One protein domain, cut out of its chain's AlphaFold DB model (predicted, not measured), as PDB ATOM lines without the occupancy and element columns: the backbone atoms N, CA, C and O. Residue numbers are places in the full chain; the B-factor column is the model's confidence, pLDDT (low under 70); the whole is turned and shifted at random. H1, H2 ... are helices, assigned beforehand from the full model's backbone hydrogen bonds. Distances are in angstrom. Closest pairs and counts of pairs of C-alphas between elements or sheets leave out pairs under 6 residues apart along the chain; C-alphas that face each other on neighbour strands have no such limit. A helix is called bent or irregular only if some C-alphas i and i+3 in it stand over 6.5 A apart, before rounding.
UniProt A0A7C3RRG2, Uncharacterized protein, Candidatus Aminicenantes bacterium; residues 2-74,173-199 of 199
ATOM      1  N   ARG A   2      92.699 102.326 103.959       57.41
ATOM      2  CA  ARG A   2      92.189 103.683 104.221       57.41
ATOM      3  C   ARG A   2      93.284 104.681 103.869       57.41
ATOM      4  O   ARG A   2      94.309 104.701 104.536       57.41
ATOM      5  N   VAL A   3      93.062 105.482 102.832       66.12
ATOM      6  CA  VAL A   3      93.978 106.567 102.461       66.12
ATOM      7  C   VAL A   3      93.571 107.816 103.240       66.12
ATOM      8  O   VAL A   3      92.397 108.193 103.250       66.12
ATOM      9  N   ALA A   4      94.522 108.432 103.938       63.91
ATOM     10  CA  ALA A   4      94.331 109.701 104.625       63.91
ATOM     11  C   ALA A   4      95.327 110.709 104.056       63.91
ATOM     12  O   ALA A   4      96.525 110.445 104.024       63.91
ATOM     13  N   PHE A   5      94.819 111.847 103.594       67.44
ATOM     14  CA  PHE A   5      95.669 112.958 103.189       67.44
ATOM     15  C   PHE A   5      96.153 113.708 104.429       67.44
ATOM     16  O   PHE A   5      95.398 113.873 105.393       67.44
ATOM     17  N   VAL A   6      97.404 114.163 104.391       61.38
ATOM     18  CA  VAL A   6      97.959 115.041 105.421       61.38
ATOM     19  C   VAL A   6      97.319 116.414 105.252       61.38
ATOM     20  O   VAL A   6      97.417 117.030 104.194       61.38
ATOM     21  N   ASN A   7      96.641 116.886 106.294       58.78
ATOM     22  CA  ASN A   7      96.128 118.248 106.349       58.78
ATOM     23  C   ASN A   7      97.060 119.084 107.225       58.78
ATOM     24  O   ASN A   7      97.491 118.617 108.275       58.78
ATOM     25  N   LYS A   8      97.302 120.340 106.833       57.44
ATOM     26  CA  LYS A   8      98.044 121.310 107.661       57.44
ATOM     27  C   LYS A   8      97.339 121.634 108.981       57.44
ATOM     28  O   LYS A   8      97.948 122.126 109.917       57.44
ATOM     29  N   GLU A   9      96.033 121.397 109.045       55.75
ATOM     30  CA  GLU A   9      95.224 121.681 110.223       55.75
ATOM     31  C   GLU A   9      95.038 120.425 111.080       55.75
ATOM     32  O   GLU A   9      94.556 119.405 110.583       55.75
ATOM     33  N   GLY A  10      95.353 120.535 112.374       52.72
ATOM     34  CA  GLY A  10      95.174 119.461 113.360       52.72
ATOM     35  C   GLY A  10      96.434 118.645 113.661       52.72
ATOM     36  O   GLY A  10      96.327 117.596 114.283       52.72
ATOM     37  N   THR A  11      97.608 119.104 113.220       56.62
ATOM     38  CA  THR A  11      98.903 118.522 113.586       56.62
ATOM     39  C   THR A  11      99.966 119.613 113.682       56.62
ATOM     40  O   THR A  11     100.053 120.473 112.810       56.62
ATOM     41  N   SER A  12     100.763 119.576 114.746       57.44
ATOM     42  CA  SER A  12     101.989 120.369 114.916       57.44
ATOM     43  C   SER A  12     103.218 119.676 114.311       57.44
ATOM     44  O   SER A  12     104.340 120.146 114.438       57.44
ATOM     45  N   LEU A  13     103.046 118.527 113.649       56.44
ATOM     46  CA  LEU A  13     104.179 117.759 113.122       56.44
ATOM     47  C   LEU A  13     104.670 118.265 111.759       56.44
ATOM     48  O   LEU A  13     105.789 117.952 111.367       56.44
ATOM     49  N   PHE A  14     103.855 119.029 111.025       59.97
ATOM     50  CA  PHE A  14     104.152 119.435 109.647       59.97
ATOM     51  C   PHE A  14     103.924 120.936 109.467       59.97
ATOM     52  O   PHE A  14     102.912 121.360 108.909       59.97
ATOM     53  N   HIS A  15     104.855 121.738 109.985       55.28
ATOM     54  CA  HIS A  15     104.721 123.192 109.976       55.28
ATOM     55  C   HIS A  15     105.003 123.826 108.602       55.28
ATOM     56  O   HIS A  15     104.267 124.743 108.243       55.28
ATOM     57  N   ASP A  16     105.918 123.284 107.777       54.72
ATOM     58  CA  ASP A  16     106.399 124.028 106.593       54.72
ATOM     59  C   ASP A  16     106.552 123.256 105.255       54.72
ATOM     60  O   ASP A  16     106.655 123.896 104.211       54.72
ATOM     61  N   ASP A  17     106.444 121.920 105.196       55.28
ATOM     62  CA  ASP A  17     106.935 121.173 104.008       55.28
ATOM     63  C   ASP A  17     105.896 120.713 102.964       55.28
ATOM     64  O   ASP A  17     106.247 120.061 101.980       55.28
ATOM     65  N   PHE A  18     104.613 121.057 103.102       56.53
ATOM     66  CA  PHE A  18     103.608 120.694 102.088       56.53
ATOM     67  C   PHE A  18     103.188 121.898 101.243       56.53
ATOM     68  O   PHE A  18     102.328 122.703 101.624       56.53
ATOM     69  N   THR A  19     103.761 121.998 100.046       57.19
ATOM     70  CA  THR A  19     103.176 122.772  98.949       57.19
ATOM     71  C   THR A  19     102.034 121.953  98.349       57.19
ATOM     72  O   THR A  19     102.224 120.811  97.937       57.19
ATOM     73  N   ASN A  20     100.826 122.523  98.301       57.41
ATOM     74  CA  ASN A  20      99.760 121.986  97.454       57.41
ATOM     75  C   ASN A  20     100.268 122.038  96.011       57.41
ATOM     76  O   ASN A  20     100.248 123.099  95.387       57.41
ATOM     77  N   SER A  21     100.782 120.924  95.495       67.88
ATOM     78  CA  SER A  21     101.270 120.892  94.127       67.88
ATOM     79  C   SER A  21     100.068 120.809  93.188       67.88
ATOM     80  O   SER A  21      99.203 119.936  93.304       67.88
ATOM     81  N   LEU A  22     100.002 121.747  92.241       75.06
ATOM     82  CA  LEU A  22      99.054 121.701  91.124       75.06
ATOM     83  C   LEU A  22      99.106 120.332  90.421       75.06
ATOM     84  O   LEU A  22      98.085 119.786  90.010       75.06
ATOM     85  N   GLU A  23     100.302 119.748  90.385       83.94
ATOM     86  CA  GLU A  23     100.582 118.425  89.850       83.94
ATOM     87  C   GLU A  23      99.827 117.295  90.570       83.94
ATOM     88  O   GLU A  23      99.197 116.473  89.907       83.94
ATOM     89  N   LEU A  24      99.784 117.275  91.910       83.25
ATOM     90  CA  LEU A  24      99.010 116.263  92.642       83.25
ATOM     91  C   LEU A  24      97.512 116.369  92.327       83.25
ATOM     92  O   LEU A  24      96.826 115.359  92.175       83.25
ATOM     93  N   SER A  25      97.001 117.594  92.198       84.50
ATOM     94  CA  SER A  25      95.588 117.825  91.875       84.50
ATOM     95  C   SER A  25      95.240 117.308  90.476       84.50
ATOM     96  O   SER A  25      94.188 116.691  90.289       84.50
ATOM     97  N   ARG A  26      96.149 117.493  89.509       89.06
ATOM     98  CA  ARG A  26      96.039 116.935  88.154       89.06
ATOM     99  C   ARG A  26      96.015 115.404  88.182       89.06
ATOM    100  O   ARG A  26      95.081 114.807  87.654       89.06
ATOM    101  N   GLN A  27      96.975 114.780  88.867       90.75
ATOM    102  CA  GLN A  27      97.065 113.319  88.985       90.75
ATOM    103  C   GLN A  27      95.817 112.712  89.641       90.75
ATOM    104  O   GLN A  27      95.273 111.720  89.160       90.75
ATOM    105  N   LEU A  28      95.307 113.327  90.714       90.81
ATOM    106  CA  LEU A  28      94.077 112.874  91.370       90.81
ATOM    107  C   LEU A  28      92.855 112.976  90.451       90.81
ATOM    108  O   LEU A  28      91.989 112.101  90.501       90.81
ATOM    109  N   SER A  29      92.781 114.011  89.610       92.38
ATOM    110  CA  SER A  29      91.714 114.160  88.614       92.38
ATOM    111  C   SER A  29      91.756 113.041  87.567       92.38
ATOM    112  O   SER A  29      90.735 112.418  87.275       92.38
ATOM    113  N   GLU A  30      92.948 112.709  87.063       94.81
ATOM    114  CA  GLU A  30      93.152 111.618  86.100       94.81
ATOM    115  C   GLU A  30      92.759 110.260  86.686       94.81
ATOM    116  O   GLU A  30      91.974 109.526  86.082       94.81
ATOM    117  N   LEU A  31      93.206 109.968  87.911       95.19
ATOM    118  CA  LEU A  31      92.834 108.747  88.630       95.19
ATOM    119  C   LEU A  31      91.323 108.676  88.900       95.19
ATOM    120  O   LEU A  31      90.727 107.600  88.833       95.19
ATOM    121  N   LYS A  32      90.676 109.814  89.185       94.00
ATOM    122  CA  LYS A  32      89.222 109.876  89.388       94.00
ATOM    123  C   LYS A  32      88.459 109.584  88.092       94.00
ATOM    124  O   LYS A  32      87.456 108.869  88.129       94.00
ATOM    125  N   ASN A  33      88.947 110.075  86.953       95.50
ATOM    126  CA  ASN A  33      88.385 109.762  85.638       95.50
ATOM    127  C   ASN A  33      88.575 108.285  85.276       95.50
ATOM    128  O   ASN A  33      87.641 107.644  84.794       95.50
ATOM    129  N   GLU A  34      89.742 107.708  85.568       96.19
ATOM    130  CA  GLU A  34      89.962 106.272  85.387       96.19
ATOM    131  C   GLU A  34      88.991 105.448  86.246       96.19
ATOM    132  O   GLU A  34      88.365 104.502  85.761       96.19
ATOM    133  N   PHE A  35      88.802 105.845  87.507       95.81
ATOM    134  CA  PHE A  35      87.834 105.210  88.394       95.81
ATOM    135  C   PHE A  35      86.413 105.282  87.821       95.81
ATOM    136  O   PHE A  35      85.750 104.249  87.740       95.81
ATOM    137  N   LYS A  36      85.976 106.451  87.331       95.75
ATOM    138  CA  LYS A  36      84.682 106.626  86.648       95.75
ATOM    139  C   LYS A  36      84.509 105.641  85.489       95.75
ATOM    140  O   LYS A  36      83.505 104.936  85.435       95.75
ATOM    141  N   LEU A  37      85.498 105.539  84.599       96.00
ATOM    142  CA  LEU A  37      85.450 104.617  83.456       96.00
ATOM    143  C   LEU A  37      85.362 103.150  83.893       96.00
ATOM    144  O   LEU A  37      84.644 102.363  83.273       96.00
ATOM    145  N   ASN A  38      86.060 102.773  84.965       95.06
ATOM    146  CA  ASN A  38      85.993 101.421  85.519       95.06
ATOM    147  C   ASN A  38      84.591 101.100  86.064       95.06
ATOM    148  O   ASN A  38      84.100  99.989  85.856       95.06
ATOM    149  N   LEU A  39      83.924 102.072  86.698       94.62
ATOM    150  CA  LEU A  39      82.546 101.927  87.177       94.62
ATOM    151  C   LEU A  39      81.544 101.802  86.025       94.62
ATOM    152  O   LEU A  39      80.744 100.870  86.024       94.62
ATOM    153  N   ILE A  40      81.628 102.676  85.016       94.44
ATOM    154  CA  ILE A  40      80.736 102.642  83.841       94.44
ATOM    155  C   ILE A  40      80.838 101.291  83.119       94.44
ATOM    156  O   ILE A  40      79.830 100.739  82.686       94.44
ATOM    157  N   ARG A  41      82.036 100.697  83.064       94.56
ATOM    158  CA  ARG A  41      82.284  99.371  82.471       94.56
ATOM    159  C   ARG A  41      81.907  98.190  83.381       94.56
ATOM    160  O   ARG A  41      82.257  97.059  83.057       94.56
ATOM    161  N   ASN A  42      81.229  98.426  84.509       91.06
ATOM    162  CA  ASN A  42      80.871  97.418  85.518       91.06
ATOM    163  C   ASN A  42      82.071  96.602  86.039       91.06
ATOM    164  O   ASN A  42      81.932  95.431  86.388       91.06
ATOM    165  N   ASN A  43      83.258  97.212  86.122       92.25
ATOM    166  CA  ASN A  43      84.456  96.570  86.662       92.25
ATOM    167  C   ASN A  43      85.066  97.390  87.816       92.25
ATOM    168  O   ASN A  43      86.201  97.867  87.713       92.25
ATOM    169  N   PRO A  44      84.334  97.565  88.937       85.19
ATOM    170  CA  PRO A  44      84.800  98.372  90.065       85.19
ATOM    171  C   PRO A  44      86.103  97.829  90.664       85.19
ATOM    172  O   PRO A  44      86.950  98.599  91.109       85.19
ATOM    173  N   ASN A  45      86.305  96.507  90.627       86.31
ATOM    174  CA  ASN A  45      87.440  95.810  91.238       86.31
ATOM    175  C   ASN A  45      88.729  95.840  90.421       86.31
ATOM    176  O   ASN A  45      89.748  95.357  90.909       86.31
ATOM    177  N   LYS A  46      88.710  96.424  89.217       91.62
ATOM    178  CA  LYS A  46      89.892  96.505  88.353       91.62
ATOM    179  C   LYS A  46      91.100  97.125  89.060       91.62
ATOM    180  O   LYS A  46      92.225  96.705  88.821       91.62
ATOM    181  N   SER A  47      90.864  98.105  89.935       91.12
ATOM    182  CA  SER A  47      91.902  98.709  90.767       91.12
ATOM    183  C   SER A  47      91.425  98.854  92.216       91.12
ATOM    184  O   SER A  47      90.695  99.798  92.542       91.12
ATOM    185  N   PRO A  48      91.857  97.955  93.122       89.19
ATOM    186  CA  PRO A  48      91.586  98.076  94.555       89.19
ATOM    187  C   PRO A  48      92.094  99.395  95.155       89.19
ATOM    188  O   PRO A  48      91.505  99.910  96.104       89.19
ATOM    189  N   PHE A  49      93.161  99.962  94.582       90.62
ATOM    190  CA  PHE A  49      93.694 101.265  94.972       90.62
ATOM    191  C   PHE A  49      92.701 102.397  94.678       90.62
ATOM    192  O   PHE A  49      92.377 103.168  95.580       90.62
ATOM    193  N   LEU A  50      92.155 102.463  93.457       92.19
ATOM    194  CA  LEU A  50      91.178 103.495  93.084       92.19
ATOM    195  C   LEU A  50      89.898 103.396  93.917       92.19
ATOM    196  O   LEU A  50      89.371 104.415  94.364       92.19
ATOM    197  N   ARG A  51      89.437 102.168  94.195       90.31
ATOM    198  CA  ARG A  51      88.325 101.941  95.125       90.31
ATOM    199  C   ARG A  51      88.639 102.514  96.505       90.31
ATOM    200  O   ARG A  51      87.875 103.323  97.020       90.31
ATOM    201  N   ALA A  52      89.788 102.160  97.083       88.62
ATOM    202  CA  ALA A  52      90.202 102.662  98.393       88.62
ATOM    203  C   ALA A  52      90.304 104.198  98.452       88.62
ATOM    204  O   ALA A  52      90.100 104.781  99.519       88.62
ATOM    205  N   LEU A  53      90.608 104.839  97.322       90.44
ATOM    206  CA  LEU A  53      90.770 106.284  97.222       90.44
ATOM    207  C   LEU A  53      89.434 107.037  97.098       90.44
ATOM    208  O   LEU A  53      89.265 108.068  97.747       90.44
ATOM    209  N   PHE A  54      88.481 106.529  96.304       91.62
ATOM    210  CA  PHE A  54      87.283 107.289  95.907       91.62
ATOM    211  C   PHE A  54      85.937 106.670  96.319       91.62
ATOM    212  O   PHE A  54      84.948 107.393  96.448       91.62
ATOM    213  N   GLU A  55      85.865 105.356  96.559       91.69
ATOM    214  CA  GLU A  55      84.599 104.640  96.811       91.69
ATOM    215  C   GLU A  55      83.877 105.157  98.058       91.69
ATOM    216  O   GLU A  55      82.651 105.238  98.089       91.69
ATOM    217  N   LYS A  56      84.632 105.565  99.084       89.06
ATOM    218  CA  LYS A  56      84.065 106.019 100.357       89.06
ATOM    219  C   LYS A  56      83.154 107.236 100.208       89.06
ATOM    220  O   LYS A  56      82.147 107.324 100.910       89.06
ATOM    221  N   ASP A  57      83.506 108.174  99.332       89.38
ATOM    222  CA  ASP A  57      82.688 109.367  99.116       89.38
ATOM    223  C   ASP A  57      81.385 108.995  98.381       89.38
ATOM    224  O   ASP A  57      80.310 109.440  98.785       89.38
ATOM    225  N   LEU A  58      81.443 108.075  97.408       92.00
ATOM    226  CA  LEU A  58      80.251 107.527  96.744       92.00
ATOM    227  C   LEU A  58      79.352 106.740  97.704       92.00
ATOM    228  O   LEU A  58      78.135 106.918  97.682       92.00
ATOM    229  N   LEU A  59      79.933 105.909  98.576       91.06
ATOM    230  CA  LEU A  59      79.190 105.119  99.561       91.06
ATOM    231  C   LEU A  59      78.319 105.994 100.460       91.06
ATOM    232  O   LEU A  59      77.173 105.638 100.717       91.06
ATOM    233  N   LYS A  60      78.822 107.156 100.896       87.94
ATOM    234  CA  LYS A  60      78.045 108.099 101.718       87.94
ATOM    235  C   LYS A  60      76.794 108.600 101.004       87.94
ATOM    236  O   LYS A  60      75.755 108.749 101.639       87.94
ATOM    237  N   ILE A  61      76.892 108.868  99.702       90.50
ATOM    238  CA  ILE A  61      75.754 109.322  98.898       90.50
ATOM    239  C   ILE A  61      74.809 108.158  98.616       90.50
ATOM    240  O   ILE A  61      73.599 108.311  98.773       90.50
ATOM    241  N   TYR A  62      75.341 107.004  98.218       91.00
ATOM    242  CA  TYR A  62      74.552 105.842  97.812       91.00
ATOM    243  C   TYR A  62      73.783 105.219  98.983       91.00
ATOM    244  O   TYR A  62      72.597 104.935  98.866       91.00
ATOM    245  N   LYS A  63      74.435 105.063 100.143       88.44
ATOM    246  CA  LYS A  63      73.862 104.468 101.363       88.44
ATOM    247  C   LYS A  63      73.207 105.487 102.296       88.44
ATOM    248  O   LYS A  63      72.970 105.185 103.466       88.44
ATOM    249  N   ARG A  64      72.933 106.705 101.819       87.12
ATOM    250  CA  ARG A  64      72.275 107.720 102.645       87.12
ATOM    251  C   ARG A  64      70.900 107.240 103.096       87.12
ATOM    252  O   ARG A  64      70.149 106.664 102.312       87.12
ATOM    253  N   LYS A  65      70.543 107.537 104.344       81.06
ATOM    254  CA  LYS A  65      69.180 107.312 104.823       81.06
ATOM    255  C   LYS A  65      68.233 108.266 104.097       81.06
ATOM    256  O   LYS A  65      68.427 109.482 104.126       81.06
ATOM    257  N   LEU A  66      67.228 107.698 103.441       80.81
ATOM    258  CA  LEU A  66      66.095 108.438 102.906       80.81
ATOM    259  C   LEU A  66      65.011 108.423 103.979       80.81
ATOM    260  O   LEU A  66      64.603 107.358 104.435       80.81
ATOM    261  N   PHE A  67      64.603 109.607 104.417       71.75
ATOM    262  CA  PHE A  67      63.537 109.763 105.395       71.75
ATOM    263  C   PHE A  67      62.282 110.214 104.661       71.75
ATOM    264  O   PHE A  67      62.346 111.140 103.853       71.75
ATOM    265  N   ASN A  68      61.155 109.567 104.953       70.50
ATOM    266  CA  ASN A  68      59.861 109.962 104.395       70.50
ATOM    267  C   ASN A  68      59.300 111.205 105.102       70.50
ATOM    268  O   ASN A  68      58.597 111.991 104.478       70.50
ATOM    269  N   ASN A  69      59.664 111.402 106.376       70.75
ATOM    270  CA  ASN A  69      59.216 112.511 107.212       70.75
ATOM    271  C   ASN A  69      60.421 113.280 107.767       70.75
ATOM    272  O   ASN A  69      61.503 112.718 107.950       70.75
ATOM    273  N   PHE A  70      60.226 114.564 108.061       64.94
ATOM    274  CA  PHE A  70      61.165 115.311 108.891       64.94
ATOM    275  C   PHE A  70      60.921 114.934 110.357       64.94
ATOM    276  O   PHE A  70      59.792 115.014 110.827       64.94
ATOM    277  N   GLU A  71      61.964 114.479 111.048       71.31
ATOM    278  CA  GLU A  71      61.935 114.310 112.503       71.31
ATOM    279  C   GLU A  71      62.050 115.686 113.174       71.31
ATOM    280  O   GLU A  71      62.790 116.546 112.691       71.31
ATOM    281  N   ASP A  72      61.358 115.876 114.302       71.88
ATOM    282  CA  ASP A  72      61.389 117.132 115.073       71.88
ATOM    283  C   ASP A  72      62.771 117.431 115.672       71.88
ATOM    284  O   ASP A  72      63.072 118.561 116.054       71.88
ATOM    285  N   SER A  73      63.637 116.418 115.753       75.25
ATOM    286  CA  SER A  73      65.013 116.569 116.204       75.25
ATOM    287  C   SER A  73      65.963 115.779 115.313       75.25
ATOM    288  O   SER A  73      65.637 114.698 114.829       75.25
ATOM    289  N   HIS A  74      67.155 116.327 115.096       75.88
ATOM    290  CA  HIS A  74      68.237 115.649 114.399       75.88
ATOM    291  C   HIS A  74      69.475 115.659 115.295       75.88
ATOM    292  O   HIS A  74      69.803 116.719 115.839       75.88
ATOM    293  N   GLU A 173      78.548 118.370  97.042       95.56
ATOM    294  CA  GLU A 173      77.996 118.772  95.741       95.56
ATOM    295  C   GLU A 173      78.749 118.097  94.583       95.56
ATOM    296  O   GLU A 173      78.137 117.460  93.726       95.56
ATOM    297  N   ASP A 174      80.081 118.155  94.597       94.50
ATOM    298  CA  ASP A 174      80.915 117.559  93.550       94.50
ATOM    299  C   ASP A 174      80.839 116.019  93.557       94.50
ATOM    300  O   ASP A 174      80.940 115.380  92.509       94.50
ATOM    301  N   THR A 175      80.626 115.400  94.723       94.06
ATOM    302  CA  THR A 175      80.410 113.945  94.835       94.06
ATOM    303  C   THR A 175      79.047 113.540  94.278       94.06
ATOM    304  O   THR A 175      78.948 112.518  93.600       94.06
ATOM    305  N   ILE A 176      78.005 114.344  94.519       94.44
ATOM    306  CA  ILE A 176      76.672 114.120  93.954       94.44
ATOM    307  C   ILE A 176      76.737 114.213  92.430       94.44
ATOM    308  O   ILE A 176      76.329 113.261  91.768       94.44
ATOM    309  N   LYS A 177      77.325 115.284  91.874       95.81
ATOM    310  CA  LYS A 177      77.520 115.432  90.418       95.81
ATOM    311  C   LYS A 177      78.251 114.234  89.826       95.81
ATOM    312  O   LYS A 177      77.745 113.596  88.914       95.81
ATOM    313  N   PHE A 178      79.372 113.853  90.436       95.25
ATOM    314  CA  PHE A 178      80.145 112.693  90.008       95.25
ATOM    315  C   PHE A 178      79.326 111.393  90.016       95.25
ATOM    316  O   PHE A 178      79.432 110.593  89.090       95.25
ATOM    317  N   SER A 179      78.493 111.179  91.039       94.81
ATOM    318  CA  SER A 179      77.628 109.999  91.106       94.81
ATOM    319  C   SER A 179      76.545 109.998  90.024       94.81
ATOM    320  O   SER A 179      76.274 108.943  89.456       94.81
ATOM    321  N   LEU A 180      75.970 111.164  89.710       95.06
ATOM    322  CA  LEU A 180      74.952 111.309  88.670       95.06
ATOM    323  C   LEU A 180      75.543 111.046  87.286       95.06
ATOM    324  O   LEU A 180      75.008 110.214  86.568       95.06
ATOM    325  N   GLU A 181      76.704 111.626  86.974       95.88
ATOM    326  CA  GLU A 181      77.400 111.384  85.703       95.88
ATOM    327  C   GLU A 181      77.700 109.893  85.454       95.88
ATOM    328  O   GLU A 181      77.740 109.442  84.314       95.88
ATOM    329  N   ILE A 182      77.958 109.108  86.508       95.50
ATOM    330  CA  ILE A 182      78.164 107.655  86.386       95.50
ATOM    331  C   ILE A 182      76.845 106.939  86.075       95.50
ATOM    332  O   ILE A 182      76.817 106.038  85.237       95.50
ATOM    333  N   ILE A 183      75.769 107.312  86.772       95.12
ATOM    334  CA  ILE A 183      74.443 106.690  86.639       95.12
ATOM    335  C   ILE A 183      73.806 107.034  85.286       95.12
ATOM    336  O   ILE A 183      73.140 106.178  84.710       95.12
ATOM    337  N   GLU A 184      74.018 108.250  84.776       96.06
ATOM    338  CA  GLU A 184      73.543 108.693  83.457       96.06
ATOM    339  C   GLU A 184      74.117 107.829  82.326       96.06
ATOM    340  O   GLU A 184      73.385 107.425  81.428       96.06
ATOM    341  N   GLU A 185      75.403 107.483  82.410       96.62
ATOM    342  CA  GLU A 185      76.080 106.621  81.431       96.62
ATOM    343  C   GLU A 185      75.733 105.135  81.616       96.62
ATOM    344  O   GLU A 185      75.578 104.384  80.652       96.62
ATOM    345  N   ASN A 186      75.620 104.674  82.864       95.56
ATOM    346  CA  ASN A 186      75.224 103.305  83.178       95.56
ATOM    347  C   ASN A 186      74.447 103.249  84.509       95.56
ATOM    348  O   ASN A 186      75.058 103.237  85.585       95.56
ATOM    349  N   PRO A 187      73.111 103.070  84.464       94.00
ATOM    350  CA  PRO A 187      72.265 103.051  85.659       94.00
ATOM    351  C   PRO A 187      72.603 101.960  86.683       94.00
ATOM    352  O   PRO A 187      72.232 102.072  87.849       94.00
ATOM    353  N   LYS A 188      73.297 100.892  86.267       93.69
ATOM    354  CA  LYS A 188      73.673  99.759  87.130       93.69
ATOM    355  C   LYS A 188      75.098  99.864  87.677       93.69
ATOM    356  O   LYS A 188      75.481  99.035  88.503       93.69
ATOM    357  N   ALA A 189      75.869 100.876  87.270       93.75
ATOM    358  CA  ALA A 189      77.287 101.019  87.612       93.75
ATOM    359  C   ALA A 189      77.563 101.090  89.121       93.75
ATOM    360  O   ALA A 189      78.653 100.731  89.562       93.75
ATOM    361  N   LEU A 190      76.593 101.538  89.928       92.69
ATOM    362  CA  LEU A 190      76.732 101.658  91.383       92.69
ATOM    363  C   LEU A 190      76.081 100.514  92.174       92.69
ATOM    364  O   LEU A 190      76.226 100.480  93.392       92.69
ATOM    365  N   ASN A 191      75.423  99.548  91.523       92.38
ATOM    366  CA  ASN A 191      74.702  98.469  92.220       92.38
ATOM    367  C   ASN A 191      75.623  97.598  93.082       92.38
ATOM    368  O   ASN A 191      75.199  97.058  94.099       92.38
ATOM    369  N   TYR A 192      76.908  97.498  92.732       90.12
ATOM    370  CA  TYR A 192      77.884  96.769  93.546       90.12
ATOM    371  C   TYR A 192      78.029  97.345  94.968       90.12
ATOM    372  O   TYR A 192      78.415  96.614  95.878       90.12
ATOM    373  N   LEU A 193      77.693  98.626  95.176       91.19
ATOM    374  CA  LEU A 193      77.723  99.269  96.490       91.19
ATOM    375  C   LEU A 193      76.623  98.757  97.422       91.19
ATOM    376  O   LEU A 193      76.717  98.968  98.630       91.19
ATOM    377  N   GLU A 194      75.590  98.083  96.908       87.69
ATOM    378  CA  GLU A 194      74.507  97.534  97.723       87.69
ATOM    379  C   GLU A 194      75.019  96.527  98.762       87.69
ATOM    380  O   GLU A 194      74.604  96.574  99.920       87.69
ATOM    381  N   ASN A 195      75.999  95.705  98.394       83.50
ATOM    382  CA  ASN A 195      76.571  94.687  99.278       83.50
ATOM    383  C   ASN A 195      77.832  95.164 100.017       83.50
ATOM    384  O   ASN A 195      78.415  94.416 100.802       83.50
ATOM    385  N   THR A 196      78.272  96.403  99.785       81.12
ATOM    386  CA  THR A 196      79.461  96.950 100.437       81.12
ATOM    387  C   THR A 196      79.133  97.397 101.860       81.12
ATOM    388  O   THR A 196      78.299  98.279 102.080       81.12
ATOM    389  N   VAL A 197      79.826  96.807 102.835       69.94
ATOM    390  CA  VAL A 197      79.714  97.169 104.253       69.94
ATOM    391  C   VAL A 197      80.593  98.383 104.551       69.94
ATOM    392  O   VAL A 197      81.772  98.418 104.197       69.94
ATOM    393  N   ILE A 198      80.021  99.377 105.230       61.53
ATOM    394  CA  ILE A 198      80.775 100.500 105.794       61.53
ATOM    395  C   ILE A 198      81.407 100.003 107.101       61.53
ATOM    396  O   ILE A 198      80.701  99.857 108.094       61.53
ATOM    397  N   ILE A 199      82.712  99.716 107.075       48.81
ATOM    398  CA  ILE A 199      83.521  99.399 108.267       48.81
ATOM    399  C   ILE A 199      84.094 100.695 108.858       48.81
ATOM    400  O   ILE A 199      84.616 101.532 108.076       48.81
TER     401      ILE A 199
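AT A GLANCE: This is residues 2 to 74 and 173 to 199 of the 199 residues of an uncharacterized protein of Candidatus Aminicenantes bacterium (UniProt A0A7C3RRG2). The long helix H1 meets H2 and H3 with its second half, and these three make a loose triangle of crossed helices, with the short H4 near H2. H1's first residues stick out at one side, and an arm of residues 64 to 74 sticks out elsewhere. The printed part has 100 residues, with four named helices, H1 to H4 in chain order, and no named strand; the class is all helix. The whole is loose, with a radius of gyration of the C-alphas of 16.7 A and spans of 48 by 42 by 24 A.

HOW THE PARTS SIT: H1, residues 22 to 40, touches H2, residues 48 to 62, with residues 31 to 35 alone; the closest C-alphas, of Phe 35 and Leu 50, are 6.0 A apart, and the lines are about perpendicular at 74 degrees. With residues 36 to 40 alone H1 touches H3, residues 173 to 185; the closest C-alphas, of Ile 40 and Ile 182, are 6.2 A apart. These two run the same way at a steep tilt of 37 degrees, only just steep. H2 touches H3, about perpendicular at 80 degrees, closest at the C-alphas of Asp 57 and Thr 175, 6.7 A. H4, residues 191 to 195, is close to H2 but not clearly touching, with C-alphas of Leu 59 and Leu 193 closest at 6.8 A; it is apart from H1 and H3. Every O i to N i+4 pair is within hydrogen-bond range in H1, against 7 of 11 in H2, 8 of 9 in H3 and 0 of 1 in H4, where 1 of 2 O i to N i+3 pairs is.

IN THESE COORDINATES: H1 is 27.4 A long from C-alpha 22 at (99.054, 121.701, 91.124). H2, 19.0 A, is irregular: C-alphas 53 and 56 are 7.4 A apart. H3 is 18.9 A long, and H4, 8.2 A, ends with C-alpha 195 at (76.571, 94.687, 99.278).

THE WHOLE: The C-alphas of Asp 16 and Asn 68, the two farthest apart, are 48.7 A apart. Residues 75 to 172 are not printed; C-alphas 74 and 173 are 21.3 A apart across the cut. No link printed whole is long. The pLDDT is under 70 at residues 2 to 21, 70 and 197 to 199.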